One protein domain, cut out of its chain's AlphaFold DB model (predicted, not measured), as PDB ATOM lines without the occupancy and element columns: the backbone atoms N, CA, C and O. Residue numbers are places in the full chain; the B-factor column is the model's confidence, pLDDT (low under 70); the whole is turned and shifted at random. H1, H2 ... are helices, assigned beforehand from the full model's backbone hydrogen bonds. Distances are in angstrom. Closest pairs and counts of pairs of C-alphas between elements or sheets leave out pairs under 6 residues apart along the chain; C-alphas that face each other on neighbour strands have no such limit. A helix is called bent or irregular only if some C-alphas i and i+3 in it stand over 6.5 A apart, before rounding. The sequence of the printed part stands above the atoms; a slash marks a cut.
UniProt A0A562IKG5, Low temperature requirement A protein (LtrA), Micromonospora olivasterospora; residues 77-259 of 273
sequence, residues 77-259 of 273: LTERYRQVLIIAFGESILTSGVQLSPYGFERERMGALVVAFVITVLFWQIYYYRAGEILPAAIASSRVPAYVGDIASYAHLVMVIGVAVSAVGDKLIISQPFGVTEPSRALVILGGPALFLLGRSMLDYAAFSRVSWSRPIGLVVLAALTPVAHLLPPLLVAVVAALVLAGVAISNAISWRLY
ATOM      1  N   LEU A  77     -21.844  -5.042  10.772       72.50
ATOM      2  CA  LEU A  77     -22.812  -4.267  11.560       72.50
ATOM      3  C   LEU A  77     -23.378  -3.096  10.773       72.50
ATOM      4  O   LEU A  77     -24.591  -2.911  10.735       72.50
ATOM      5  N   THR A  78     -22.518  -2.358  10.078       74.00
ATOM      6  CA  THR A  78     -22.941  -1.260   9.206       74.00
ATOM      7  C   THR A  78     -23.899  -1.743   8.123       74.00
ATOM      8  O   THR A  78     -24.903  -1.084   7.849       74.00
ATOM      9  N   GLU A  79     -23.630  -2.912   7.537       81.75
ATOM     10  CA  GLU A  79     -24.513  -3.487   6.525       81.75
ATOM     11  C   GLU A  79     -25.887  -3.819   7.112       81.75
ATOM     12  O   GLU A  79     -26.909  -3.434   6.548       81.75
ATOM     13  N   ARG A  80     -25.927  -4.443   8.294       86.81
ATOM     14  CA  ARG A  80     -27.184  -4.742   8.996       86.81
ATOM     15  C   ARG A  80     -27.957  -3.471   9.344       86.81
ATOM     16  O   ARG A  80     -29.159  -3.409   9.109       86.81
ATOM     17  N   TYR A  81     -27.288  -2.438   9.849       86.44
ATOM     18  CA  TYR A  81     -27.937  -1.162  10.156       86.44
ATOM     19  C   TYR A  81     -28.528  -0.492   8.919       86.44
ATOM     20  O   TYR A  81     -29.649   0.021   8.957       86.44
ATOM     21  N   ARG A  82     -27.810  -0.555   7.793       87.38
ATOM     22  CA  ARG A  82     -28.309  -0.085   6.502       87.38
ATOM     23  C   ARG A  82     -29.545  -0.868   6.064       87.38
ATOM     24  O   ARG A  82     -30.513  -0.247   5.640       87.38
ATOM     25  N   GLN A  83     -29.536  -2.191   6.201       91.31
ATOM     26  CA  GLN A  83     -30.684  -3.036   5.863       91.31
ATOM     27  C   GLN A  83     -31.916  -2.691   6.705       91.31
ATOM     28  O   GLN A  83     -32.997  -2.520   6.150       91.31
ATOM     29  N   VAL A  84     -31.752  -2.511   8.019       92.44
ATOM     30  CA  VAL A  84     -32.860  -2.126   8.911       92.44
ATOM     31  C   VAL A  84     -33.472  -0.786   8.492       92.44
ATOM     32  O   VAL A  84     -34.694  -0.665   8.434       92.44
ATOM     33  N   LEU A  85     -32.653   0.209   8.143       92.81
ATOM     34  CA  LEU A  85     -33.166   1.495   7.664       92.81
ATOM     35  C   LEU A  85     -33.836   1.399   6.292       92.81
ATOM     36  O   LEU A  85     -34.863   2.037   6.088       92.81
ATOM     37  N   ILE A  86     -33.308   0.590   5.368       93.75
ATOM     38  CA  ILE A  86     -33.960   0.334   4.074       93.75
ATOM     39  C   ILE A  86     -35.352  -0.270   4.290       93.75
ATOM     40  O   ILE A  86     -36.309   0.181   3.664       93.75
ATOM     41  N   ILE A  87     -35.475  -1.241   5.201       95.88
ATOM     42  CA  ILE A  87     -36.765  -1.838   5.567       95.88
ATOM     43  C   ILE A  87     -37.695  -0.769   6.152       95.88
ATOM     44  O   ILE A  87     -38.833  -0.659   5.711       95.88
ATOM     45  N   ALA A  88     -37.210   0.059   7.082       96.56
ATOM     46  CA  ALA A  88     -38.010   1.125   7.686       96.56
ATOM     47  C   ALA A  88     -38.501   2.156   6.651       96.56
ATOM     48  O   ALA A  88     -39.662   2.561   6.690       96.56
ATOM     49  N   PHE A  89     -37.653   2.558   5.698       96.19
ATOM     50  CA  PHE A  89     -38.051   3.454   4.607       96.19
ATOM     51  C   PHE A  89     -39.085   2.804   3.685       96.19
ATOM     52  O   PHE A  89     -40.073   3.446   3.330       96.19
ATOM     53  N   GLY A  90     -38.880   1.535   3.324       96.56
ATOM     54  CA  GLY A  90     -39.830   0.773   2.515       96.56
ATOM     55  C   GLY A  90     -41.197   0.660   3.189       96.56
ATOM     56  O   GLY A  90     -42.214   0.934   2.555       96.56
ATOM     57  N   GLU A  91     -41.214   0.345   4.484       96.38
ATOM     58  CA  GLU A  91     -42.436   0.248   5.284       96.38
ATOM     59  C   GLU A  91     -43.159   1.594   5.401       96.38
ATOM     60  O   GLU A  91     -44.381   1.645   5.274       96.38
ATOM     61  N   SER A  92     -42.420   2.697   5.574       95.38
ATOM     62  CA  SER A  92     -42.997   4.047   5.589       95.38
ATOM     63  C   SER A  92     -43.700   4.366   4.267       95.38
ATOM     64  O   SER A  92     -44.852   4.790   4.267       95.38
ATOM     65  N   ILE A  93     -43.046   4.102   3.128       95.00
ATOM     66  CA  ILE A  93     -43.620   4.350   1.793       95.00
ATOM     67  C   ILE A  93     -44.857   3.476   1.559       95.00
ATOM     68  O   ILE A  93     -45.883   3.977   1.093       95.00
ATOM     69  N   LEU A  94     -44.777   2.184   1.894       96.19
ATOM     70  CA  LEU A  94     -45.896   1.253   1.758       96.19
ATOM     71  C   LEU A  94     -47.085   1.700   2.615       96.19
ATOM     72  O   LEU A  94     -48.206   1.779   2.117       96.19
ATOM     73  N   THR A  95     -46.832   2.045   3.876       94.12
ATOM     74  CA  THR A  95     -47.846   2.519   4.821       94.12
ATOM     75  C   THR A  95     -48.555   3.771   4.309       94.12
ATOM     76  O   THR A  95     -49.787   3.839   4.341       94.12
ATOM     77  N   SER A  96     -47.805   4.745   3.794       94.38
ATOM     78  CA  SER A  96     -48.358   5.987   3.247       94.38
ATOM     79  C   SER A  96     -49.173   5.734   1.972       94.38
ATOM     80  O   SER A  96     -50.254   6.300   1.804       94.38
ATOM     81  N   GLY A  97     -48.725   4.815   1.109       93.44
ATOM     82  CA  GLY A  97     -49.482   4.379  -0.069       93.44
ATOM     83  C   GLY A  97     -50.790   3.659   0.283       93.44
ATOM     84  O   GLY A  97     -51.845   3.990  -0.261       93.44
ATOM     85  N   VAL A  98     -50.751   2.723   1.238       94.75
ATOM     86  CA  VAL A  98     -51.942   2.014   1.739       94.75
ATOM     87  C   VAL A  98     -52.939   3.000   2.343       94.75
ATOM     88  O   VAL A  98     -54.138   2.884   2.082       94.75
ATOM     89  N   GLN A  99     -52.464   4.009   3.078       95.19
ATOM     90  CA  GLN A  99     -53.328   5.037   3.653       95.19
ATOM     91  C   GLN A  99     -54.084   5.848   2.592       95.19
ATOM     92  O   GLN A  99     -55.217   6.254   2.842       95.19
ATOM     93  N   LEU A 100     -53.491   6.097   1.419       94.50
ATOM     94  CA  LEU A 100     -54.157   6.832   0.339       94.50
ATOM     95  C   LEU A 100     -55.285   6.016  -0.320       94.50
ATOM     96  O   LEU A 100     -56.242   6.603  -0.824       94.50
ATOM     97  N   SER A 101     -55.190   4.681  -0.308       92.31
ATOM     98  CA  SER A 101     -56.067   3.784  -1.080       92.31
ATOM     99  C   SER A 101     -57.582   4.008  -0.922       92.31
ATOM    100  O   SER A 101     -58.272   3.937  -1.941       92.31
ATOM    101  N   PRO A 102     -58.138   4.350   0.263       91.94
ATOM    102  CA  PRO A 102     -59.580   4.547   0.414       91.94
ATOM    103  C   PRO A 102     -60.100   5.849  -0.213       91.94
ATOM    104  O   PRO A 102     -61.307   6.000  -0.367       91.94
ATOM    105  N   TYR A 103     -59.215   6.796  -0.541       89.31
ATOM    106  CA  TYR A 103     -59.581   8.163  -0.927       89.31
ATOM    107  C   TYR A 103     -59.437   8.459  -2.424       89.31
ATOM    108  O   TYR A 103     -59.495   9.617  -2.814       89.31
ATOM    109  N   GLY A 104     -59.177   7.448  -3.259       79.38
ATOM    110  CA  GLY A 104     -59.202   7.558  -4.723       79.38
ATOM    111  C   GLY A 104     -58.505   8.794  -5.314       79.38
ATOM    112  O   GLY A 104     -59.182   9.719  -5.729       79.38
ATOM    113  N   PHE A 105     -57.167   8.808  -5.382       84.88
ATOM    114  CA  PHE A 105     -56.338   9.825  -6.073       84.88
ATOM    115  C   PHE A 105     -56.783  11.305  -5.942       84.88
ATOM    116  O   PHE A 105     -56.510  12.122  -6.823       84.88
ATOM    117  N   GLU A 106     -57.437  11.680  -4.839       92.25
ATOM    118  CA  GLU A 106     -57.771  13.071  -4.529       92.25
ATOM    119  C   GLU A 106     -56.497  13.928  -4.519       92.25
ATOM    120  O   GLU A 106     -55.486  13.565  -3.904       92.25
ATOM    121  N   ARG A 107     -56.532  15.080  -5.204       92.75
ATOM    122  CA  ARG A 107     -55.345  15.915  -5.465       92.75
ATOM    123  C   ARG A 107     -54.638  16.343  -4.185       92.75
ATOM    124  O   ARG A 107     -53.411  16.336  -4.115       92.75
ATOM    125  N   GLU A 108     -55.408  16.699  -3.170       92.81
ATOM    126  CA  GLU A 108     -54.924  17.198  -1.889       92.81
ATOM    127  C   GLU A 108     -54.149  16.108  -1.136       92.81
ATOM    128  O   GLU A 108     -53.068  16.347  -0.595       92.81
ATOM    129  N   ARG A 109     -54.672  14.879  -1.157       95.75
ATOM    130  CA  ARG A 109     -54.066  13.715  -0.498       95.75
ATOM    131  C   ARG A 109     -52.904  13.146  -1.293       95.75
ATOM    132  O   ARG A 109     -51.939  12.677  -0.698       95.75
ATOM    133  N   MET A 110     -52.951  13.243  -2.620       96.06
ATOM    134  CA  MET A 110     -51.786  12.996  -3.466       96.06
ATOM    135  C   MET A 110     -50.648  13.958  -3.124       96.06
ATOM    136  O   MET A 110     -49.511  13.519  -2.984       96.06
ATOM    137  N   GLY A 111     -50.947  15.245  -2.926       96.38
ATOM    138  CA  GLY A 111     -49.972  16.222  -2.439       96.38
ATOM    139  C   GLY A 111     -49.365  15.808  -1.097       96.38
ATOM    140  O   GLY A 111     -48.144  15.812  -0.950       96.38
ATOM    141  N   ALA A 112     -50.195  15.363  -0.149       97.00
ATOM    142  CA  ALA A 112     -49.726  14.840   1.135       97.00
ATOM    143  C   ALA A 112     -48.836  13.594   0.991       97.00
ATOM    144  O   ALA A 112     -47.789  13.521   1.632       97.00
ATOM    145  N   LEU A 113     -49.193  12.656   0.107       97.25
ATOM    146  CA  LEU A 113     -48.371  11.482  -0.192       97.25
ATOM    147  C   LEU A 113     -47.016  11.874  -0.800       97.25
ATOM    148  O   LEU A 113     -45.993  11.304  -0.431       97.25
ATOM    149  N   VAL A 114     -46.987  12.854  -1.706       97.88
ATOM    150  CA  VAL A 114     -45.734  13.360  -2.288       97.88
ATOM    151  C   VAL A 114     -44.851  13.979  -1.206       97.88
ATOM    152  O   VAL A 114     -43.654  13.708  -1.178       97.88
ATOM    153  N   VAL A 115     -45.420  14.760  -0.284       98.25
ATOM    154  CA  VAL A 115     -44.668  15.340   0.842       98.25
ATOM    155  C   VAL A 115     -44.114  14.246   1.762       98.25
ATOM    156  O   VAL A 115     -42.927  14.279   2.080       98.25
ATOM    157  N   ALA A 116     -44.921  13.246   2.125       97.81
ATOM    158  CA  ALA A 116     -44.491  12.072   2.894       97.81
ATOM    159  C   ALA A 116     -43.327  11.317   2.217       97.81
ATOM    160  O   ALA A 116     -42.304  10.999   2.835       97.81
ATOM    161  N   PHE A 117     -43.444  11.088   0.905       97.94
ATOM    162  CA  PHE A 117     -42.393  10.465   0.106       97.94
ATOM    163  C   PHE A 117     -41.110  11.306   0.101       97.94
ATOM    164  O   PHE A 117     -40.024  10.775   0.331       97.94
ATOM    165  N   VAL A 118     -41.223  12.623  -0.093       98.44
ATOM    166  CA  VAL A 118     -40.086  13.556  -0.048       98.44
ATOM    167  C   VAL A 118     -39.401  13.529   1.318       98.44
ATOM    168  O   VAL A 118     -38.174  13.470   1.365       98.44
ATOM    169  N   ILE A 119     -40.148  13.508   2.426       98.31
ATOM    170  CA  ILE A 119     -39.580  13.377   3.778       98.31
ATOM    171  C   ILE A 119     -38.787  12.068   3.908       98.31
ATOM    172  O   ILE A 119     -37.649  12.088   4.378       98.31
ATOM    173  N   THR A 120     -39.331  10.949   3.421       97.50
ATOM    174  CA  THR A 120     -38.632   9.652   3.441       97.50
ATOM    175  C   THR A 120     -37.350   9.680   2.601       97.50
ATOM    176  O   THR A 120     -36.302   9.199   3.038       97.50
ATOM    177  N   VAL A 121     -37.386  10.301   1.417       96.44
ATOM    178  CA  VAL A 121     -36.198  10.501   0.569       96.44
ATOM    179  C   VAL A 121     -35.165  11.391   1.262       96.44
ATOM    180  O   VAL A 121     -33.970  11.105   1.192       96.44
ATOM    181  N   LEU A 122     -35.592  12.438   1.970       96.75
ATOM    182  CA  LEU A 122     -34.703  13.308   2.740       96.75
ATOM    183  C   LEU A 122     -34.066  12.568   3.920       96.75
ATOM    184  O   LEU A 122     -32.870  12.734   4.151       96.75
ATOM    185  N   PHE A 123     -34.807  11.708   4.625       96.12
ATOM    186  CA  PHE A 123     -34.225  10.814   5.630       96.12
ATOM    187  C   PHE A 123     -33.149   9.927   5.020       96.12
ATOM    188  O   PHE A 123     -32.019   9.897   5.517       96.12
ATOM    189  N   TRP A 124     -33.464   9.264   3.905       93.38
ATOM    190  CA  TRP A 124     -32.493   8.453   3.187       93.38
ATOM    191  C   TRP A 124     -31.264   9.274   2.786       93.38
ATOM    192  O   TRP A 124     -30.145   8.853   3.065       93.38
ATOM    193  N   GLN A 125     -31.435  10.472   2.225       91.88
ATOM    194  CA  GLN A 125     -30.328  11.338   1.820       91.88
ATOM    195  C   GLN A 125     -29.453  11.760   3.013       91.88
ATOM    196  O   GLN A 125     -28.224  11.717   2.929       91.88
ATOM    197  N   ILE A 126     -30.064  12.146   4.136       91.06
ATOM    198  CA  ILE A 126     -29.366  12.557   5.365       91.06
ATOM    199  C   ILE A 126     -28.591  11.381   5.987       91.06
ATOM    200  O   ILE A 126     -27.498  11.576   6.537       91.06
ATOM    201  N   TYR A 127     -29.130  10.165   5.894       88.50
ATOM    202  CA  TYR A 127     -28.467   8.950   6.359       88.50
ATOM    203  C   TYR A 127     -27.343   8.498   5.419       88.50
ATOM    204  O   TYR A 127     -26.201   8.328   5.848       88.50
ATOM    205  N   TYR A 128     -27.655   8.328   4.132       79.44
ATOM    206  CA  TYR A 128     -26.783   7.690   3.148       79.44
ATOM    207  C   TYR A 128     -25.547   8.528   2.821       79.44
ATOM    208  O   TYR A 128     -24.540   7.986   2.370       79.44
ATOM    209  N   TYR A 129     -25.571   9.838   3.079       66.94
ATOM    210  CA  TYR A 129     -24.398  10.685   2.894       66.94
ATOM    211  C   TYR A 129     -23.277  10.315   3.891       66.94
ATOM    212  O   TYR A 129     -23.169  10.879   4.985       66.94
ATOM    213  N   ARG A 130     -22.452   9.339   3.480       63.25
ATOM    214  CA  ARG A 130     -21.188   8.845   4.062       63.25
ATOM    215  C   ARG A 130     -21.216   8.288   5.491       63.25
ATOM    216  O   ARG A 130     -20.173   7.869   5.982       63.25
ATOM    217  N   ALA A 131     -22.370   8.223   6.157       56.72
ATOM    218  CA  ALA A 131     -22.453   7.732   7.538       56.72
ATOM    219  C   ALA A 131     -22.077   6.244   7.670       56.72
ATOM    220  O   ALA A 131     -21.398   5.866   8.621       56.72
ATOM    221  N   GLY A 132     -22.477   5.421   6.694       55.53
ATOM    222  CA  GLY A 132     -22.178   3.987   6.689       55.53
ATOM    223  C   GLY A 132     -20.701   3.670   6.428       55.53
ATOM    224  O   GLY A 132     -20.126   2.826   7.099       55.53
ATOM    225  N   GLU A 133     -20.049   4.382   5.509       64.31
ATOM    226  CA  GLU A 133     -18.648   4.101   5.142       64.31
ATOM    227  C   GLU A 133     -17.655   4.462   6.252       64.31
ATOM    228  O   GLU A 133     -16.594   3.855   6.371       64.31
ATOM    229  N   ILE A 134     -17.995   5.458   7.070       73.69
ATOM    230  CA  ILE A 134     -17.073   6.027   8.055       73.69
ATOM    231  C   ILE A 134     -17.139   5.280   9.390       73.69
ATOM    232  O   ILE A 134     -16.150   5.244  10.119       73.69
ATOM    233  N   LEU A 135     -18.276   4.657   9.709       74.56
ATOM    234  CA  LEU A 135     -18.482   4.001  10.998       74.56
ATOM    235  C   LEU A 135     -17.499   2.840  11.266       74.56
ATOM    236  O   LEU A 135     -16.919   2.845  12.350       74.56
ATOM    237  N   PRO A 136     -17.226   1.904  10.330       77.06
ATOM    238  CA  PRO A 136     -16.224   0.857  10.550       77.06
ATOM    239  C   PRO A 136     -14.841   1.432  10.861       77.06
ATOM    240  O   PRO A 136     -14.196   1.030  11.823       77.06
ATOM    241  N   ALA A 137     -14.417   2.447  10.103       78.50
ATOM    242  CA  ALA A 137     -13.137   3.113  10.318       78.50
ATOM    243  C   ALA A 137     -13.092   3.893  11.650       78.50
ATOM    244  O   ALA A 137     -12.047   3.957  12.298       78.50
ATOM    245  N   ALA A 138     -14.216   4.465  12.092       80.38
ATOM    246  CA  ALA A 138     -14.324   5.133  13.388       80.38
ATOM    247  C   ALA A 138     -14.259   4.152  14.566       80.38
ATOM    248  O   ALA A 138     -13.621   4.459  15.571       80.38
ATOM    249  N   ILE A 139     -14.874   2.972  14.447       79.50
ATOM    250  CA  ILE A 139     -14.784   1.921  15.469       79.50
ATOM    251  C   ILE A 139     -13.351   1.377  15.524       79.50
ATOM    252  O   ILE A 139     -12.750   1.392  16.597       79.50
ATOM    253  N   ALA A 140     -12.768   1.020  14.374       81.56
ATOM    254  CA  ALA A 140     -11.417   0.461  14.286       81.56
ATOM    255  C   ALA A 140     -10.319   1.413  14.804       81.56
ATOM    256  O   ALA A 140      -9.288   0.968  15.304       81.56
ATOM    257  N   SER A 141     -10.527   2.731  14.701       82.19
ATOM    258  CA  SER A 141      -9.599   3.749  15.224       82.19
ATOM    259  C   SER A 141      -9.894   4.184  16.667       82.19
ATOM    260  O   SER A 141      -9.138   4.975  17.240       82.19
ATOM    261  N   SER A 142     -10.976   3.689  17.276       81.56
ATOM    262  CA  SER A 142     -11.385   4.058  18.630       81.56
ATOM    263  C   SER A 142     -10.582   3.319  19.699       81.56
ATOM    264  O   SER A 142     -10.295   2.131  19.593       81.56
ATOM    265  N   ARG A 143     -10.293   4.010  20.808       81.44
ATOM    266  CA  ARG A 143      -9.745   3.386  22.029       81.44
ATOM    267  C   ARG A 143     -10.806   2.623  22.832       81.44
ATOM    268  O   ARG A 143     -10.458   1.855  23.720       81.44
ATOM    269  N   VAL A 144     -12.087   2.858  22.536       80.94
ATOM    270  CA  VAL A 144     -13.257   2.246  23.188       80.94
ATOM    271  C   VAL A 144     -14.263   1.754  22.129       80.94
ATOM    272  O   VAL A 144     -15.366   2.293  22.012       80.94
ATOM    273  N   PRO A 145     -13.903   0.747  21.311       80.62
ATOM    274  CA  PRO A 145     -14.705   0.315  20.162       80.62
ATOM    275  C   PRO A 145     -16.106  -0.177  20.552       80.62
ATOM    276  O   PRO A 145     -17.075   0.153  19.870       80.62
ATOM    277  N   ALA A 146     -16.247  -0.866  21.691       81.00
ATOM    278  CA  ALA A 146     -17.548  -1.307  22.201       81.00
ATOM    279  C   ALA A 146     -18.499  -0.127  22.488       81.00
ATOM    280  O   ALA A 146     -19.650  -0.146  22.069       81.00
ATOM    281  N   TYR A 147     -18.001   0.947  23.112       82.50
ATOM    282  CA  TYR A 147     -18.795   2.145  23.409       82.50
ATOM    283  C   TYR A 147     -19.258   2.873  22.137       82.50
ATOM    284  O   TYR A 147     -20.410   3.288  22.031       82.50
ATOM    285  N   VAL A 148     -18.371   3.005  21.145       84.06
ATOM    286  CA  VAL A 148     -18.721   3.612  19.849       84.06
ATOM    287  C   VAL A 148     -19.752   2.753  19.111       84.06
ATOM    288  O   VAL A 148     -20.708   3.292  18.550       84.06
ATOM    289  N   GLY A 149     -19.599   1.425  19.163       83.44
ATOM    290  CA  GLY A 149     -20.573   0.467  18.644       83.44
ATOM    291  C   GLY A 149     -21.946   0.591  19.312       83.44
ATOM    292  O   GLY A 149     -22.961   0.615  18.614       83.44
ATOM    293  N   ASP A 150     -21.994   0.755  20.635       83.62
ATOM    294  CA  ASP A 150     -23.240   0.952  21.384       83.62
ATOM    295  C   ASP A 150     -23.942   2.256  20.977       83.62
ATOM    296  O   ASP A 150     -25.126   2.231  20.633       83.62
ATOM    297  N   ILE A 151     -23.223   3.389  20.926       87.50
ATOM    298  CA  ILE A 151     -23.804   4.663  20.459       87.50
ATOM    299  C   ILE A 151     -24.355   4.504  19.046       87.50
ATOM    300  O   ILE A 151     -25.467   4.956  18.773       87.50
ATOM    301  N   ALA A 152     -23.602   3.868  18.147       87.50
ATOM    302  CA  ALA A 152     -24.058   3.642  16.785       87.50
ATOM    303  C   ALA A 152     -25.326   2.776  16.749       87.50
ATOM    304  O   ALA A 152     -26.253   3.096  16.007       87.50
ATOM    305  N   SER A 153     -25.412   1.737  17.576       87.50
ATOM    306  CA  SER A 153     -26.597   0.877  17.690       87.50
ATOM    307  C   SER A 153     -27.830   1.684  18.111       87.50
ATOM    308  O   SER A 153     -28.854   1.674  17.422       87.50
ATOM    309  N   TYR A 154     -27.714   2.462  19.192       89.38
ATOM    310  CA  TYR A 154     -28.803   3.317  19.673       89.38
ATOM    311  C   TYR A 154     -29.156   4.427  18.681       89.38
ATOM    312  O   TYR A 154     -30.331   4.731  18.499       89.38
ATOM    313  N   ALA A 155     -28.172   5.004  17.994       92.75
ATOM    314  CA  ALA A 155     -28.399   6.019  16.974       92.75
ATOM    315  C   ALA A 155     -29.292   5.498  15.837       92.75
ATOM    316  O   ALA A 155     -30.248   6.170  15.448       92.75
ATOM    317  N   HIS A 156     -29.016   4.291  15.327       92.44
ATOM    318  CA  HIS A 156     -29.845   3.664  14.294       92.44
ATOM    319  C   HIS A 156     -31.239   3.334  14.801       92.44
ATOM    320  O   HIS A 156     -32.213   3.599  14.103       92.44
ATOM    321  N   LEU A 157     -31.345   2.833  16.029       93.00
ATOM    322  CA  LEU A 157     -32.632   2.565  16.649       93.00
ATOM    323  C   LEU A 157     -33.489   3.837  16.766       93.00
ATOM    324  O   LEU A 157     -34.650   3.835  16.366       93.00
ATOM    325  N   VAL A 158     -32.910   4.943  17.240       96.62
ATOM    326  CA  VAL A 158     -33.593   6.243  17.335       96.62
ATOM    327  C   VAL A 158     -34.011   6.753  15.950       96.62
ATOM    328  O   VAL A 158     -35.124   7.257  15.799       96.62
ATOM    329  N   MET A 159     -33.175   6.572  14.919       96.75
ATOM    330  CA  MET A 159     -33.550   6.903  13.538       96.75
ATOM    331  C   MET A 159     -34.732   6.061  13.044       96.75
ATOM    332  O   MET A 159     -35.668   6.621  12.482       96.75
ATOM    333  N   VAL A 160     -34.729   4.747  13.284       96.88
ATOM    334  CA  VAL A 160     -35.828   3.840  12.903       96.88
ATOM    335  C   VAL A 160     -37.131   4.228  13.599       96.88
ATOM    336  O   VAL A 160     -38.170   4.293  12.947       96.88
ATOM    337  N   ILE A 161     -37.080   4.559  14.894       96.81
ATOM    338  CA  ILE A 161     -38.241   5.081  15.628       96.81
ATOM    339  C   ILE A 161     -38.722   6.391  14.992       96.81
ATOM    340  O   ILE A 161     -39.921   6.562  14.791       96.81
ATOM    341  N   GLY A 162     -37.811   7.295  14.618       97.94
ATOM    342  CA  GLY A 162     -38.154   8.532  13.911       97.94
ATOM    343  C   GLY A 162     -38.880   8.289  12.584       97.94
ATOM    344  O   GLY A 162     -39.900   8.926  12.327       97.94
ATOM    345  N   VAL A 163     -38.421   7.322  11.781       98.12
ATOM    346  CA  VAL A 163     -39.103   6.910  10.540       98.12
ATOM    347  C   VAL A 163     -40.493   6.345  10.843       98.12
ATOM    348  O   VAL A 163     -41.466   6.762  10.224       98.12
ATOM    349  N   ALA A 164     -40.612   5.456  11.833       96.81
ATOM    350  CA  ALA A 164     -41.893   4.864  12.216       96.81
ATOM    351  C   ALA A 164     -42.902   5.914  12.715       96.81
ATOM    352  O   ALA A 164     -44.066   5.894  12.319       96.81
ATOM    353  N   VAL A 165     -42.464   6.872  13.541       97.88
ATOM    354  CA  VAL A 165     -43.299   7.999  13.990       97.88
ATOM    355  C   VAL A 165     -43.685   8.891  12.810       97.88
ATOM    356  O   VAL A 165     -44.838   9.312  12.720       97.88
ATOM    357  N   SER A 166     -42.767   9.131  11.868       98.00
ATOM    358  CA  SER A 166     -43.074   9.874  10.641       98.00
ATOM    359  C   SER A 166     -44.139   9.168   9.804       98.00
ATOM    360  O   SER A 166     -45.050   9.837   9.340       98.00
ATOM    361  N   ALA A 167     -44.113   7.836   9.695       97.38
ATOM    362  CA  ALA A 167     -45.154   7.074   9.000       97.38
ATOM    363  C   ALA A 167     -46.539   7.224   9.663       97.38
ATOM    364  O   ALA A 167     -47.570   7.218   8.988       97.38
ATOM    365  N   VAL A 168     -46.599   7.400  10.989       96.81
ATOM    366  CA  VAL A 168     -47.850   7.773  11.676       96.81
ATOM    367  C   VAL A 168     -48.258   9.206  11.310       96.81
ATOM    368  O   VAL A 168     -49.435   9.455  11.047       96.81
ATOM    369  N   GLY A 169     -47.301  10.133  11.236       96.94
ATOM    370  CA  GLY A 169     -47.517  11.501  10.751       96.94
ATOM    371  C   GLY A 169     -48.069  11.542   9.325       96.94
ATOM    372  O   GLY A 169     -49.042  12.252   9.071       96.94
ATOM    373  N   ASP A 170     -47.529  10.710   8.434       97.06
ATOM    374  CA  ASP A 170     -47.987  10.553   7.054       97.06
ATOM    375  C   ASP A 170     -49.468  10.162   7.010       97.06
ATOM    376  O   ASP A 170     -50.252  10.737   6.250       97.06
ATOM    377  N   LYS A 171     -49.897   9.251   7.900       96.56
ATOM    378  CA  LYS A 171     -51.316   8.891   8.006       96.56
ATOM    379  C   LYS A 171     -52.192  10.084   8.358       96.56
ATOM    380  O   LYS A 171     -53.255  10.262   7.762       96.56
ATOM    381  N   LEU A 172     -51.742  10.910   9.299       96.25
ATOM    382  CA  LEU A 172     -52.477  12.095   9.737       96.25
ATOM    383  C   LEU A 172     -52.610  13.112   8.599       96.25
ATOM    384  O   LEU A 172     -53.729  13.541   8.307       96.25
ATOM    385  N   ILE A 173     -51.513  13.438   7.909       96.81
ATOM    386  CA  ILE A 173     -51.536  14.429   6.822       96.81
ATOM    387  C   ILE A 173     -52.292  13.933   5.586       96.81
ATOM    388  O   ILE A 173     -52.945  14.736   4.930       96.81
ATOM    389  N   ILE A 174     -52.267  12.629   5.281       96.81
ATOM    390  CA  ILE A 174     -53.041  12.057   4.169       96.81
ATOM    391  C   ILE A 174     -54.527  12.000   4.529       96.81
ATOM    392  O   ILE A 174     -55.366  12.231   3.661       96.81
ATOM    393  N   SER A 175     -54.878  11.719   5.791       95.44
ATOM    394  CA  SER A 175     -56.275  11.590   6.233       95.44
ATOM    395  C   SER A 175     -57.041  12.919   6.263       95.44
ATOM    396  O   SER A 175     -58.225  12.944   5.920       95.44
ATOM    397  N   GLN A 176     -56.391  14.021   6.644       94.19
ATOM    398  CA  GLN A 176     -56.994  15.356   6.705       94.19
ATOM    399  C   GLN A 176     -55.956  16.436   6.343       94.19
ATOM    400  O   GLN A 176     -55.518  17.173   7.229       94.19
ATOM    401  N   PRO A 177     -55.576  16.580   5.055       94.69
ATOM    402  CA  PRO A 177     -54.500  17.489   4.643       94.69
ATOM    403  C   PRO A 177     -54.715  18.943   5.087       94.69
ATOM    404  O   PRO A 177     -53.775  19.608   5.526       94.69
ATOM    405  N   PHE A 178     -55.970  19.403   5.025       95.81
ATOM    406  CA  PHE A 178     -56.401  20.754   5.400       95.81
ATOM    407  C   PHE A 178     -57.221  20.805   6.699       95.81
ATOM    408  O   PHE A 178     -57.975  21.749   6.926       95.81
ATOM    409  N   GLY A 179     -57.115  19.768   7.535       92.19
ATOM    410  CA  GLY A 179     -57.785  19.724   8.833       92.19
ATOM    411  C   GLY A 179     -57.129  20.626   9.880       92.19
ATOM    412  O   GLY A 179     -56.225  21.408   9.593       92.19
ATOM    413  N   VAL A 180     -57.565  20.472  11.130       93.31
ATOM    414  CA  VAL A 180     -56.950  21.150  12.277       93.31
ATOM    415  C   VAL A 180     -55.729  20.359  12.750       93.31
ATOM    416  O   VAL A 180     -55.781  19.131  12.908       93.31
ATOM    417  N   THR A 181     -54.629  21.069  12.997       94.62
ATOM    418  CA  THR A 181     -53.428  20.504  13.615       94.62
ATOM    419  C   THR A 181     -53.523  20.639  15.129       94.62
ATOM    420  O   THR A 181     -53.078  21.618  15.721       94.62
ATOM    421  N   GLU A 182     -54.112  19.637  15.772       94.12
ATOM    422  CA  GLU A 182     -54.076  19.532  17.230       94.12
ATOM    423  C   GLU A 182     -52.630  19.354  17.733       94.12
ATOM    424  O   GLU A 182     -51.799  18.785  17.015       94.12
ATOM    425  N   PRO A 183     -52.312  19.764  18.976       92.75
ATOM    426  CA  PRO A 183     -50.969  19.616  19.537       92.75
ATOM    427  C   PRO A 183     -50.418  18.184  19.456       92.75
ATOM    428  O   PRO A 183     -49.243  17.987  19.159       92.75
ATOM    429  N   SER A 184     -51.272  17.175  19.649       93.19
ATOM    430  CA  SER A 184     -50.922  15.757  19.495       93.19
ATOM    431  C   SER A 184     -50.465  15.419  18.069       93.19
ATOM    432  O   SER A 184     -49.445  14.756  17.890       93.19
ATOM    433  N   ARG A 185     -51.162  15.922  17.042       94.62
ATOM    434  CA  ARG A 185     -50.795  15.735  15.628       94.62
ATOM    435  C   ARG A 185     -49.505  16.471  15.286       94.62
ATOM    436  O   ARG A 185     -48.658  15.901  14.607       94.62
ATOM    437  N   ALA A 186     -49.332  17.699  15.783       95.12
ATOM    438  CA  ALA A 186     -48.097  18.462  15.598       95.12
ATOM    439  C   ALA A 186     -46.881  17.708  16.156       95.12
ATOM    440  O   ALA A 186     -45.869  17.582  15.467       95.12
ATOM    441  N   LEU A 187     -47.008  17.153  17.369       95.94
ATOM    442  CA  LEU A 187     -45.962  16.349  17.999       95.94
ATOM    443  C   LEU A 187     -45.598  15.115  17.172       95.94
ATOM    444  O   LEU A 187     -44.422  14.786  17.081       95.94
ATOM    445  N   VAL A 188     -46.565  14.450  16.542       96.06
ATOM    446  CA  VAL A 188     -46.289  13.285  15.686       96.06
ATOM    447  C   VAL A 188     -45.630  13.706  14.366       96.06
ATOM    448  O   VAL A 188     -44.591  13.154  14.004       96.06
ATOM    449  N   ILE A 189     -46.186  14.710  13.673       97.25
ATOM    450  CA  ILE A 189     -45.699  15.180  12.361       97.25
ATOM    451  C   ILE A 189     -44.265  15.719  12.460       97.25
ATOM    452  O   ILE A 189     -43.444  15.451  11.586       97.25
ATOM    453  N   LEU A 190     -43.944  16.463  13.523       98.00
ATOM    454  CA  LEU A 190     -42.611  17.041  13.733       98.00
ATOM    455  C   LEU A 190     -41.679  16.107  14.517       98.00
ATOM    456  O   LEU A 190     -40.460  16.148  14.329       98.00
ATOM    457  N   GLY A 191     -42.236  15.249  15.373       97.31
ATOM    458  CA  GLY A 191     -41.487  14.341  16.239       97.31
ATOM    459  C   GLY A 191     -40.730  13.265  15.474       97.31
ATOM    460  O   GLY A 191     -39.588  12.981  15.822       97.31
ATOM    461  N   GLY A 192     -41.306  12.715  14.401       97.44
ATOM    462  CA  GLY A 192     -40.612  11.752  13.537       97.44
ATOM    463  C   GLY A 192     -39.311  12.323  12.951       97.44
ATOM    464  O   GLY A 192     -38.228  11.802  13.241       97.44
ATOM    465  N   PRO A 193     -39.378  13.448  12.212       98.19
ATOM    466  CA  PRO A 193     -38.201  14.180  11.745       98.19
ATOM    467  C   PRO A 193     -37.212  14.574  12.847       98.19
ATOM    468  O   PRO A 193     -36.000  14.441  12.664       98.19
ATOM    469  N   ALA A 194     -37.703  15.024  14.004       98.00
ATOM    470  CA  ALA A 194     -36.863  15.407  15.136       98.00
ATOM    471  C   ALA A 194     -36.074  14.213  15.700       98.00
ATOM    472  O   ALA A 194     -34.855  14.299  15.865       98.00
ATOM    473  N   LEU A 195     -36.740  13.078  15.936       98.06
ATOM    474  CA  LEU A 195     -36.105  11.837  16.388       98.06
ATOM    475  C   LEU A 195     -35.087  11.332  15.365       98.06
ATOM    476  O   LEU A 195     -33.976  10.958  15.735       98.06
ATOM    477  N   PHE A 196     -35.409  11.403  14.073       97.06
ATOM    478  CA  PHE A 196     -34.466  11.029  13.024       97.06
ATOM    479  C   PHE A 196     -33.185  11.880  13.068       97.06
ATOM    480  O   PHE A 196     -32.073  11.344  13.053       97.06
ATOM    481  N   LEU A 197     -33.312  13.207  13.190       96.12
ATOM    482  CA  LEU A 197     -32.158  14.105  13.319       96.12
ATOM    483  C   LEU A 197     -31.380  13.891  14.623       96.12
ATOM    484  O   LEU A 197     -30.149  14.016  14.621       96.12
ATOM    485  N   LEU A 198     -32.059  13.546  15.719       96.44
ATOM    486  CA  LEU A 198     -31.424  13.201  16.989       96.44
ATOM    487  C   LEU A 198     -30.547  11.951  16.839       96.44
ATOM    488  O   LEU A 198     -29.349  12.009  17.122       96.44
ATOM    489  N   GLY A 199     -31.103  10.860  16.306       94.56
ATOM    490  CA  GLY A 199     -30.350   9.632  16.042       94.56
ATOM    491  C   GLY A 199     -29.183   9.878  15.084       94.56
ATOM    492  O   GLY A 199     -28.050   9.469  15.345       94.56
ATOM    493  N   ARG A 200     -29.391  10.671  14.027       92.12
ATOM    494  CA  ARG A 200     -28.306  11.043  13.110       92.12
ATOM    495  C   ARG A 200     -27.201  11.856  13.793       92.12
ATOM    496  O   ARG A 200     -26.034  11.709  13.421       92.12
ATOM    497  N   SER A 201     -27.546  12.702  14.763       92.25
ATOM    498  CA  SER A 201     -26.588  13.485  15.557       92.25
ATOM    499  C   SER A 201     -25.756  12.602  16.483       92.25
ATOM    500  O   SER A 201     -24.546  12.796  16.577       92.25
ATOM    501  N   MET A 202     -26.371  11.589  17.101       92.00
ATOM    502  CA  MET A 202     -25.660  10.573  17.885       92.00
ATOM    503  C   MET A 202     -24.644   9.816  17.019       92.00
ATOM    504  O   MET A 202     -23.503   9.624  17.431       92.00
ATOM    505  N   LEU A 203     -25.023   9.457  15.787       89.06
ATOM    506  CA  LEU A 203     -24.124   8.782  14.847       89.06
ATOM    507  C   LEU A 203     -22.952   9.677  14.402       89.06
ATOM    508  O   LEU A 203     -21.825   9.205  14.282       89.06
ATOM    509  N   ASP A 204     -23.191  10.976  14.188       87.62
ATOM    510  CA  ASP A 204     -22.119  11.953  13.933       87.62
ATOM    511  C   ASP A 204     -21.135  12.025  15.111       87.62
ATOM    512  O   ASP A 204     -19.920  12.021  14.910       87.62
ATOM    513  N   TYR A 205     -21.651  12.062  16.342       88.12
ATOM    514  CA  TYR A 205     -20.821  12.080  17.541       88.12
ATOM    515  C   TYR A 205     -19.978  10.804  17.673       88.12
ATOM    516  O   TYR A 205     -18.785  10.900  17.949       88.12
ATOM    517  N   ALA A 206     -20.558   9.632  17.397       86.50
ATOM    518  CA  ALA A 206     -19.838   8.358  17.415       86.50
ATOM    519  C   ALA A 206     -18.636   8.347  16.450       86.50
ATOM    520  O   ALA A 206     -17.584   7.808  16.785       86.50
ATOM    521  N   ALA A 207     -18.771   8.974  15.277       83.44
ATOM    522  CA  ALA A 207     -17.727   8.990  14.252       83.44
ATOM    523  C   ALA A 207     -16.685  10.117  14.414       83.44
ATOM    524  O   ALA A 207     -15.515   9.938  14.064       83.44
ATOM    525  N   PHE A 208     -17.095  11.290  14.911       82.50
ATOM    526  CA  PHE A 208     -16.280  12.515  14.859       82.50
ATOM    527  C   PHE A 208     -16.101  13.233  16.200       82.50
ATOM    528  O   PHE A 208     -15.500  14.309  16.225       82.50
ATOM    529  N   SER A 209     -16.669  12.720  17.300       82.00
ATOM    530  CA  SER A 209     -16.742  13.407  18.608       82.00
ATOM    531  C   SER A 209     -17.395  14.789  18.556       82.00
ATOM    532  O   SER A 209     -17.272  15.591  19.482       82.00
ATOM    533  N   ARG A 210     -18.041  15.115  17.437       79.06
ATOM    534  CA  ARG A 210     -18.570  16.436  17.116       79.06
ATOM    535  C   ARG A 210     -19.822  16.261  16.282       79.06
ATOM    536  O   ARG A 210     -19.845  15.485  15.331       79.06
ATOM    537  N   VAL A 211     -20.838  17.046  16.606       80.12
ATOM    538  CA  VAL A 211     -22.081  17.091  15.838       80.12
ATOM    539  C   VAL A 211     -22.015  18.273  14.880       80.12
ATOM    540  O   VAL A 211     -21.615  19.373  15.260       80.12
ATOM    541  N   SER A 212     -22.394  18.067  13.616       81.12
ATOM    542  CA  SER A 212     -22.559  19.189  12.687       81.12
ATOM    543  C   SER A 212     -23.661  20.126  13.173       81.12
ATOM    544  O   SER A 212     -24.777  19.645  13.342       81.12
ATOM    545  N   TRP A 213     -23.404  21.435  13.286       83.44
ATOM    546  CA  TRP A 213     -24.395  22.437  13.722       83.44
ATOM    547  C   TRP A 213     -25.716  22.403  12.945       83.44
ATOM    548  O   TRP A 213     -26.762  22.685  13.518       83.44
ATOM    549  N   SER A 214     -25.700  21.978  11.679       83.00
ATOM    550  CA  SER A 214     -26.917  21.829  10.873       83.00
ATOM    551  C   SER A 214     -27.984  20.938  11.523       83.00
ATOM    552  O   SER A 214     -29.169  21.231  11.409       83.00
ATOM    553  N   ARG A 215     -27.592  19.879  12.241       85.81
ATOM    554  CA  ARG A 215     -28.525  18.917  12.849       85.81
ATOM    555  C   ARG A 215     -29.200  19.439  14.126       85.81
ATOM    556  O   ARG A 215     -30.428  19.433  14.146       85.81
ATOM    557  N   PRO A 216     -28.482  19.929  15.161       89.25
ATOM    558  CA  PRO A 216     -29.123  20.518  16.329       89.25
ATOM    559  C   PRO A 216     -29.894  21.788  15.964       89.25
ATOM    560  O   PRO A 216     -30.956  22.001  16.529       89.25
ATOM    561  N   ILE A 217     -29.445  22.583  14.980       90.94
ATOM    562  CA  ILE A 217     -30.248  23.708  14.469       90.94
ATOM    563  C   ILE A 217     -31.563  23.190  13.877       90.94
ATOM    564  O   ILE A 217     -32.620  23.680  14.255       90.94
ATOM    565  N   GLY A 218     -31.524  22.170  13.012       92.19
ATOM    566  CA  GLY A 218     -32.737  21.550  12.473       92.19
ATOM    567  C   GLY A 218     -33.669  21.023  13.569       92.19
ATOM    568  O   GLY A 218     -34.868  21.277  13.525       92.19
ATOM    569  N   LEU A 219     -33.119  20.365  14.593       92.94
ATOM    570  CA  LEU A 219     -33.875  19.873  15.747       92.94
ATOM    571  C   LEU A 219     -34.549  21.012  16.528       92.94
ATOM    572  O   LEU A 219     -35.734  20.922  16.842       92.94
ATOM    573  N   VAL A 220     -33.814  22.090  16.810       93.94
ATOM    574  CA  VAL A 220     -34.339  23.277  17.501       93.94
ATOM    575  C   VAL A 220     -35.428  23.949  16.672       93.94
ATOM    576  O   VAL A 220     -36.456  24.328  17.223       93.94
ATOM    577  N   VAL A 221     -35.250  24.057  15.352       94.69
ATOM    578  CA  VAL A 221     -36.264  24.627  14.456       94.69
ATOM    579  C   VAL A 221     -37.529  23.767  14.452       94.69
ATOM    580  O   VAL A 221     -38.618  24.307  14.619       94.69
ATOM    581  N   LEU A 222     -37.417  22.439  14.342       94.69
ATOM    582  CA  LEU A 222     -38.574  21.535  14.434       94.69
ATOM    583  C   LEU A 222     -39.288  21.651  15.792       94.69
ATOM    584  O   LEU A 222     -40.515  21.713  15.843       94.69
ATOM    585  N   ALA A 223     -38.537  21.750  16.891       93.06
ATOM    586  CA  ALA A 223     -39.111  21.955  18.219       93.06
ATOM    587  C   ALA A 223     -39.839  23.309  18.323       93.06
ATOM    588  O   ALA A 223     -40.974  23.364  18.790       93.06
ATOM    589  N   ALA A 224     -39.233  24.384  17.813       93.12
ATOM    590  CA  ALA A 224     -39.813  25.727  17.804       93.12
ATOM    591  C   ALA A 224     -41.057  25.847  16.905       93.12
ATOM    592  O   ALA A 224     -41.926  26.676  17.172       93.12
ATOM    593  N   LEU A 225     -41.183  25.001  15.877       92.44
ATOM    594  CA  LEU A 225     -42.379  24.920  15.035       92.44
ATOM    595  C   LEU A 225     -43.571  24.276  15.753       92.44
ATOM    596  O   LEU A 225     -44.714  24.581  15.425       92.44
ATOM    597  N   THR A 226     -43.329  23.425  16.750       92.06
ATOM    598  CA  THR A 226     -44.385  22.693  17.470       92.06
ATOM    599  C   THR A 226     -45.454  23.611  18.086       92.06
ATOM    600  O   THR A 226     -46.633  23.384  17.810       92.06
ATOM    601  N   PRO A 227     -45.123  24.667  18.863       92.31
ATOM    602  CA  PRO A 227     -46.139  25.535  19.460       92.31
ATOM    603  C   PRO A 227     -46.950  26.332  18.433       92.31
ATOM    604  O   PRO A 227     -48.097  26.655  18.714       92.31
ATOM    605  N   VAL A 228     -46.405  26.631  17.251       92.69
ATOM    606  CA  VAL A 228     -47.094  27.412  16.201       92.69
ATOM    607  C   VAL A 228     -47.780  26.541  15.146       92.69
ATOM    608  O   VAL A 228     -48.541  27.054  14.332       92.69
ATOM    609  N   ALA A 229     -47.573  25.222  15.177       93.00
ATOM    610  CA  ALA A 229     -48.118  24.286  14.194       93.00
ATOM    611  C   ALA A 229     -49.655  24.285  14.135       93.00
ATOM    612  O   ALA A 229     -50.216  24.017  13.078       93.00
ATOM    613  N   HIS A 230     -50.334  24.632  15.233       93.25
ATOM    614  CA  HIS A 230     -51.798  24.739  15.285       93.25
ATOM    615  C   HIS A 230     -52.371  25.833  14.365       93.25
ATOM    616  O   HIS A 230     -53.551  25.788  14.028       93.25
ATOM    617  N   LEU A 231     -51.543  26.798  13.944       94.06
ATOM    618  CA  LEU A 231     -51.917  27.866  13.012       94.06
ATOM    619  C   LEU A 231     -51.906  27.408  11.548       94.06
ATOM    620  O   LEU A 231     -52.370  28.133  10.671       94.06
ATOM    621  N   LEU A 232     -51.339  26.232  11.273       95.25
ATOM    622  CA  LEU A 232     -51.155  25.696   9.933       95.25
ATOM    623  C   LEU A 232     -51.939  24.388   9.771       95.25
ATOM    624  O   LEU A 232     -52.020  23.593  10.710       95.25
ATOM    625  N   PRO A 233     -52.465  24.096   8.571       96.31
ATOM    626  CA  PRO A 233     -52.995  22.777   8.279       96.31
ATOM    627  C   PRO A 233     -51.891  21.702   8.309       96.31
ATOM    628  O   PRO A 233     -50.737  22.018   7.992       96.31
ATOM    629  N   PRO A 234     -52.219  20.432   8.615       96.81
ATOM    630  CA  PRO A 234     -51.240  19.355   8.779       96.81
ATOM    631  C   PRO A 234     -50.288  19.201   7.591       96.81
ATOM    632  O   PRO A 234     -49.087  18.998   7.775       96.81
ATOM    633  N   LEU A 235     -50.806  19.361   6.367       97.06
ATOM    634  CA  LEU A 235     -49.995  19.320   5.155       97.06
ATOM    635  C   LEU A 235     -48.913  20.409   5.146       97.06
ATOM    636  O   LEU A 235     -47.766  20.122   4.815       97.06
ATOM    637  N   LEU A 236     -49.246  21.645   5.533       97.19
ATOM    638  CA  LEU A 236     -48.263  22.731   5.570       97.19
ATOM    639  C   LEU A 236     -47.218  22.506   6.663       97.19
ATOM    640  O   LEU A 236     -46.045  22.779   6.430       97.19
ATOM    641  N   VAL A 237     -47.606  21.955   7.816       97.44
ATOM    642  CA  VAL A 237     -46.649  21.576   8.869       97.44
ATOM    643  C   VAL A 237     -45.637  20.555   8.337       97.44
ATOM    644  O   VAL A 237     -44.433  20.728   8.529       97.44
ATOM    645  N   ALA A 238     -46.101  19.539   7.603       97.69
ATOM    646  CA  ALA A 238     -45.223  18.557   6.972       97.69
ATOM    647  C   ALA A 238     -44.342  19.162   5.866       97.69
ATOM    648  O   ALA A 238     -43.158  18.841   5.790       97.69
ATOM    649  N   VAL A 239     -44.866  20.086   5.051       98.25
ATOM    650  CA  VAL A 239     -44.064  20.821   4.053       98.25
ATOM    651  C   VAL A 239     -42.950  21.614   4.731       98.25
ATOM    652  O   VAL A 239     -41.799  21.540   4.306       98.25
ATOM    653  N   VAL A 240     -43.252  22.338   5.812       97.69
ATOM    654  CA  VAL A 240     -42.243  23.093   6.566       97.69
ATOM    655  C   VAL A 240     -41.194  22.144   7.154       97.69
ATOM    656  O   VAL A 240     -39.999  22.413   7.038       97.69
ATOM    657  N   ALA A 241     -41.603  21.000   7.712       97.81
ATOM    658  CA  ALA A 241     -40.672  19.979   8.192       97.81
ATOM    659  C   ALA A 241     -39.763  19.449   7.067       97.81
ATOM    660  O   ALA A 241     -38.548  19.344   7.251       97.81
ATOM    661  N   ALA A 242     -40.325  19.186   5.884       98.12
ATOM    662  CA  ALA A 242     -39.573  18.766   4.706       98.12
ATOM    663  C   ALA A 242     -38.557  19.835   4.268       98.12
ATOM    664  O   ALA A 242     -37.416  19.502   3.954       98.12
ATOM    665  N   LEU A 243     -38.919  21.123   4.312       98.06
ATOM    666  CA  LEU A 243     -37.999  22.226   4.014       98.06
ATOM    667  C   LEU A 243     -36.848  22.313   5.025       98.06
ATOM    668  O   LEU A 243     -35.703  22.526   4.627       98.06
ATOM    669  N   VAL A 244     -37.120  22.100   6.317       97.38
ATOM    670  CA  VAL A 244     -36.071  22.033   7.347       97.38
ATOM    671  C   VAL A 244     -35.114  20.875   7.056       97.38
ATOM    672  O   VAL A 244     -33.900  21.079   7.013       97.38
ATOM    673  N   LEU A 245     -35.640  19.676   6.789       97.19
ATOM    674  CA  LEU A 245     -34.832  18.506   6.432       97.19
ATOM    675  C   LEU A 245     -34.018  18.737   5.149       97.19
ATOM    676  O   LEU A 245     -32.836  18.396   5.108       97.19
ATOM    677  N   ALA A 246     -34.602  19.372   4.130       96.69
ATOM    678  CA  ALA A 246     -33.905  19.742   2.902       96.69
ATOM    679  C   ALA A 246     -32.755  20.721   3.176       96.69
ATOM    680  O   ALA A 246     -31.641  20.512   2.693       96.69
ATOM    681  N   GLY A 247     -32.974  21.735   4.018       95.19
ATOM    682  CA  GLY A 247     -31.926  22.651   4.467       95.19
ATOM    683  C   GLY A 247     -30.782  21.927   5.184       95.19
ATOM    684  O   GLY A 247     -29.609  22.179   4.896       95.19
ATOM    685  N   VAL A 248     -31.100  20.963   6.058       93.31
ATOM    686  CA  VAL A 248     -30.099  20.111   6.725       93.31
ATOM    687  C   VAL A 248     -29.325  19.266   5.709       93.31
ATOM    688  O   VAL A 248     -28.094  19.206   5.785       93.31
ATOM    689  N   ALA A 249     -30.011  18.645   4.747       91.56
ATOM    690  CA  ALA A 249     -29.401  17.816   3.710       91.56
ATOM    691  C   ALA A 249     -28.454  18.625   2.805       91.56
ATOM    692  O   ALA A 249     -27.313  18.214   2.574       91.56
ATOM    693  N   ILE A 250     -28.885  19.809   2.358       90.94
ATOM    694  CA  ILE A 250     -28.087  20.732   1.538       90.94
ATOM    695  C   ILE A 250     -26.878  21.237   2.326       90.94
ATOM    696  O   ILE A 250     -25.748  21.161   1.842       90.94
ATOM    697  N   SER A 251     -27.084  21.694   3.564       87.88
ATOM    698  CA  SER A 251     -25.998  22.144   4.438       87.88
ATOM    699  C   SER A 251     -24.957  21.043   4.652       87.88
ATOM    700  O   SER A 251     -23.756  21.313   4.616       87.88
ATOM    701  N   ASN A 252     -25.393  19.790   4.810       83.88
ATOM    702  CA  ASN A 252     -24.497  18.646   4.931       83.88
ATOM    703  C   ASN A 252     -23.697  18.421   3.634       83.88
ATOM    704  O   ASN A 252     -22.477  18.289   3.696       83.88
ATOM    705  N   ALA A 253     -24.350  18.451   2.468       83.25
ATOM    706  CA  ALA A 253     -23.685  18.293   1.173       83.25
ATOM    707  C   ALA A 253     -22.642  19.394   0.898       83.25
ATOM    708  O   ALA A 253     -21.561  19.106   0.386       83.25
ATOM    709  N   ILE A 254     -22.938  20.645   1.266       84.25
ATOM    710  CA  ILE A 254     -22.011  21.779   1.134       84.25
ATOM    711  C   ILE A 254     -20.854  21.652   2.131       84.25
ATOM    712  O   ILE A 254     -19.691  21.722   1.735       84.25
ATOM    713  N   SER A 255     -21.159  21.423   3.412       79.56
ATOM    714  CA  SER A 255     -20.150  21.343   4.478       79.56
ATOM    715  C   SER A 255     -19.093  20.285   4.185       79.56
ATOM    716  O   SER A 255     -17.915  20.520   4.419       79.56
ATOM    717  N   TRP A 256     -19.496  19.141   3.633       71.12
ATOM    718  CA  TRP A 256     -18.567  18.073   3.274       71.12
ATOM    719  C   TRP A 256     -17.708  18.375   2.048       71.12
ATOM    720  O   TRP A 256     -16.564  17.929   1.999       71.12
ATOM    721  N   ARG A 257     -18.231  19.122   1.067       76.44
ATOM    722  CA  ARG A 257     -17.447  19.558  -0.100       76.44
ATOM    723  C   ARG A 257     -16.387  20.589   0.280       76.44
ATOM    724  O   ARG A 257     -15.307  20.570  -0.293       76.44
ATOM    725  N   LEU A 258     -16.704  21.476   1.224       74.62
ATOM    726  CA  LEU A 258     -15.829  22.583   1.617       74.62
ATOM    727  C   LEU A 258     -14.879  22.227   2.769       74.62
ATOM    728  O   LEU A 258     -13.754  22.714   2.800       74.62
ATOM    729  N   TYR A 259     -15.313  21.373   3.701       72.94
ATOM    730  CA  TYR A 259     -14.569  21.039   4.919       72.94
ATOM    731  C   TYR A 259     -14.649  19.533   5.226       72.94
ATOM    732  O   TYR A 259     -15.413  19.117   6.108       72.94
TER     733      TYR A 259
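This is residues 77 to 259 of the 273 residues of the protein "Low temperature requirement A protein (LtrA)" of Micromonospora olivasterospora (UniProt A0A562IKG5). What you see is an elongated bundle of helices laid mostly lengthwise: H4 and H5 pack along each other in the middle, with H2 and H7 next to them. H1 covers H2 and H4 on one side, H6 covers H5 and H7 on the opposite side, and short H3 sits at one end. The printed part has 183 residues with seven named helices, H1 to H7 in chain order, and no named strand; its class is all helix. It is compact, with a radius of gyration of the C-alphas of 16.7 A, and spans 54 by 29 by 29 A.

Start with H1, residues 77 to 103, and H2, residues 107 to 128: this hairpin has a shallow tilt of 3 degrees, and its closest C-alphas, Phe 89 and Thr 120, are 6.3 A apart. Next comes H3, residues 131 to 140, which H1 touches with residues 78 to 82 alone, closest at C-alphas 78 and 132, 5.9 A apart. H4, residues 145 to 175, touches H1 and runs the same way, with the C-alphas of Ser 92 and Ala 167 closest at 5.0 A. H5, residues 183 to 208, forms a hairpin with H4 at a shallow tilt of 24 degrees; look at Gly 162 and Gly 192, their closest C-alphas, 4.1 A apart. H4 and H5 are the hub, touching five helices each. H6, residues 214 to 225, makes a hairpin with H5, closest at the C-alphas of Ala 194 and Leu 219, 5.4 A. H7, residues 234 to 258, touches H2 at a shallow tilt of 28 degrees, the same way, closest at the C-alphas of Ile 119 and Ala 242, 5.5 A. H1 is apart from H5, H6 and H7. In H2, H4, H6 and H7 every O i to N i+4 pair is within hydrogen-bond range; in H1 it is 21 of 23, in H3 3 of 6, in H5 21 of 22.

Find C-alpha 77 at (-22.812, -4.267, 11.560); from there H1 runs 40.8 A. It is irregular, with C-alphas 99 and 102 7.1 A apart; H3 is only just irregular, with C-alphas 133 and 136 6.8 A apart. H2 measures 30.9 A, and H4, the longest, 45.3 A from C-alpha 145 at (-14.705, 0.315, 20.162). H5 measures 35.7 A, with a kink of 37 degrees near residue 190. H7 runs 36.3 A to C-alpha 258 at (-15.829, 22.583, 1.617).

The two C-alphas farthest apart, Gly 104 and Arg 143, are 56.4 A apart. The printed part has no cut and no long link. Low confidence, pLDDT under 70, falls on residues 129 to 133, of which 131 to 133 belong to H3.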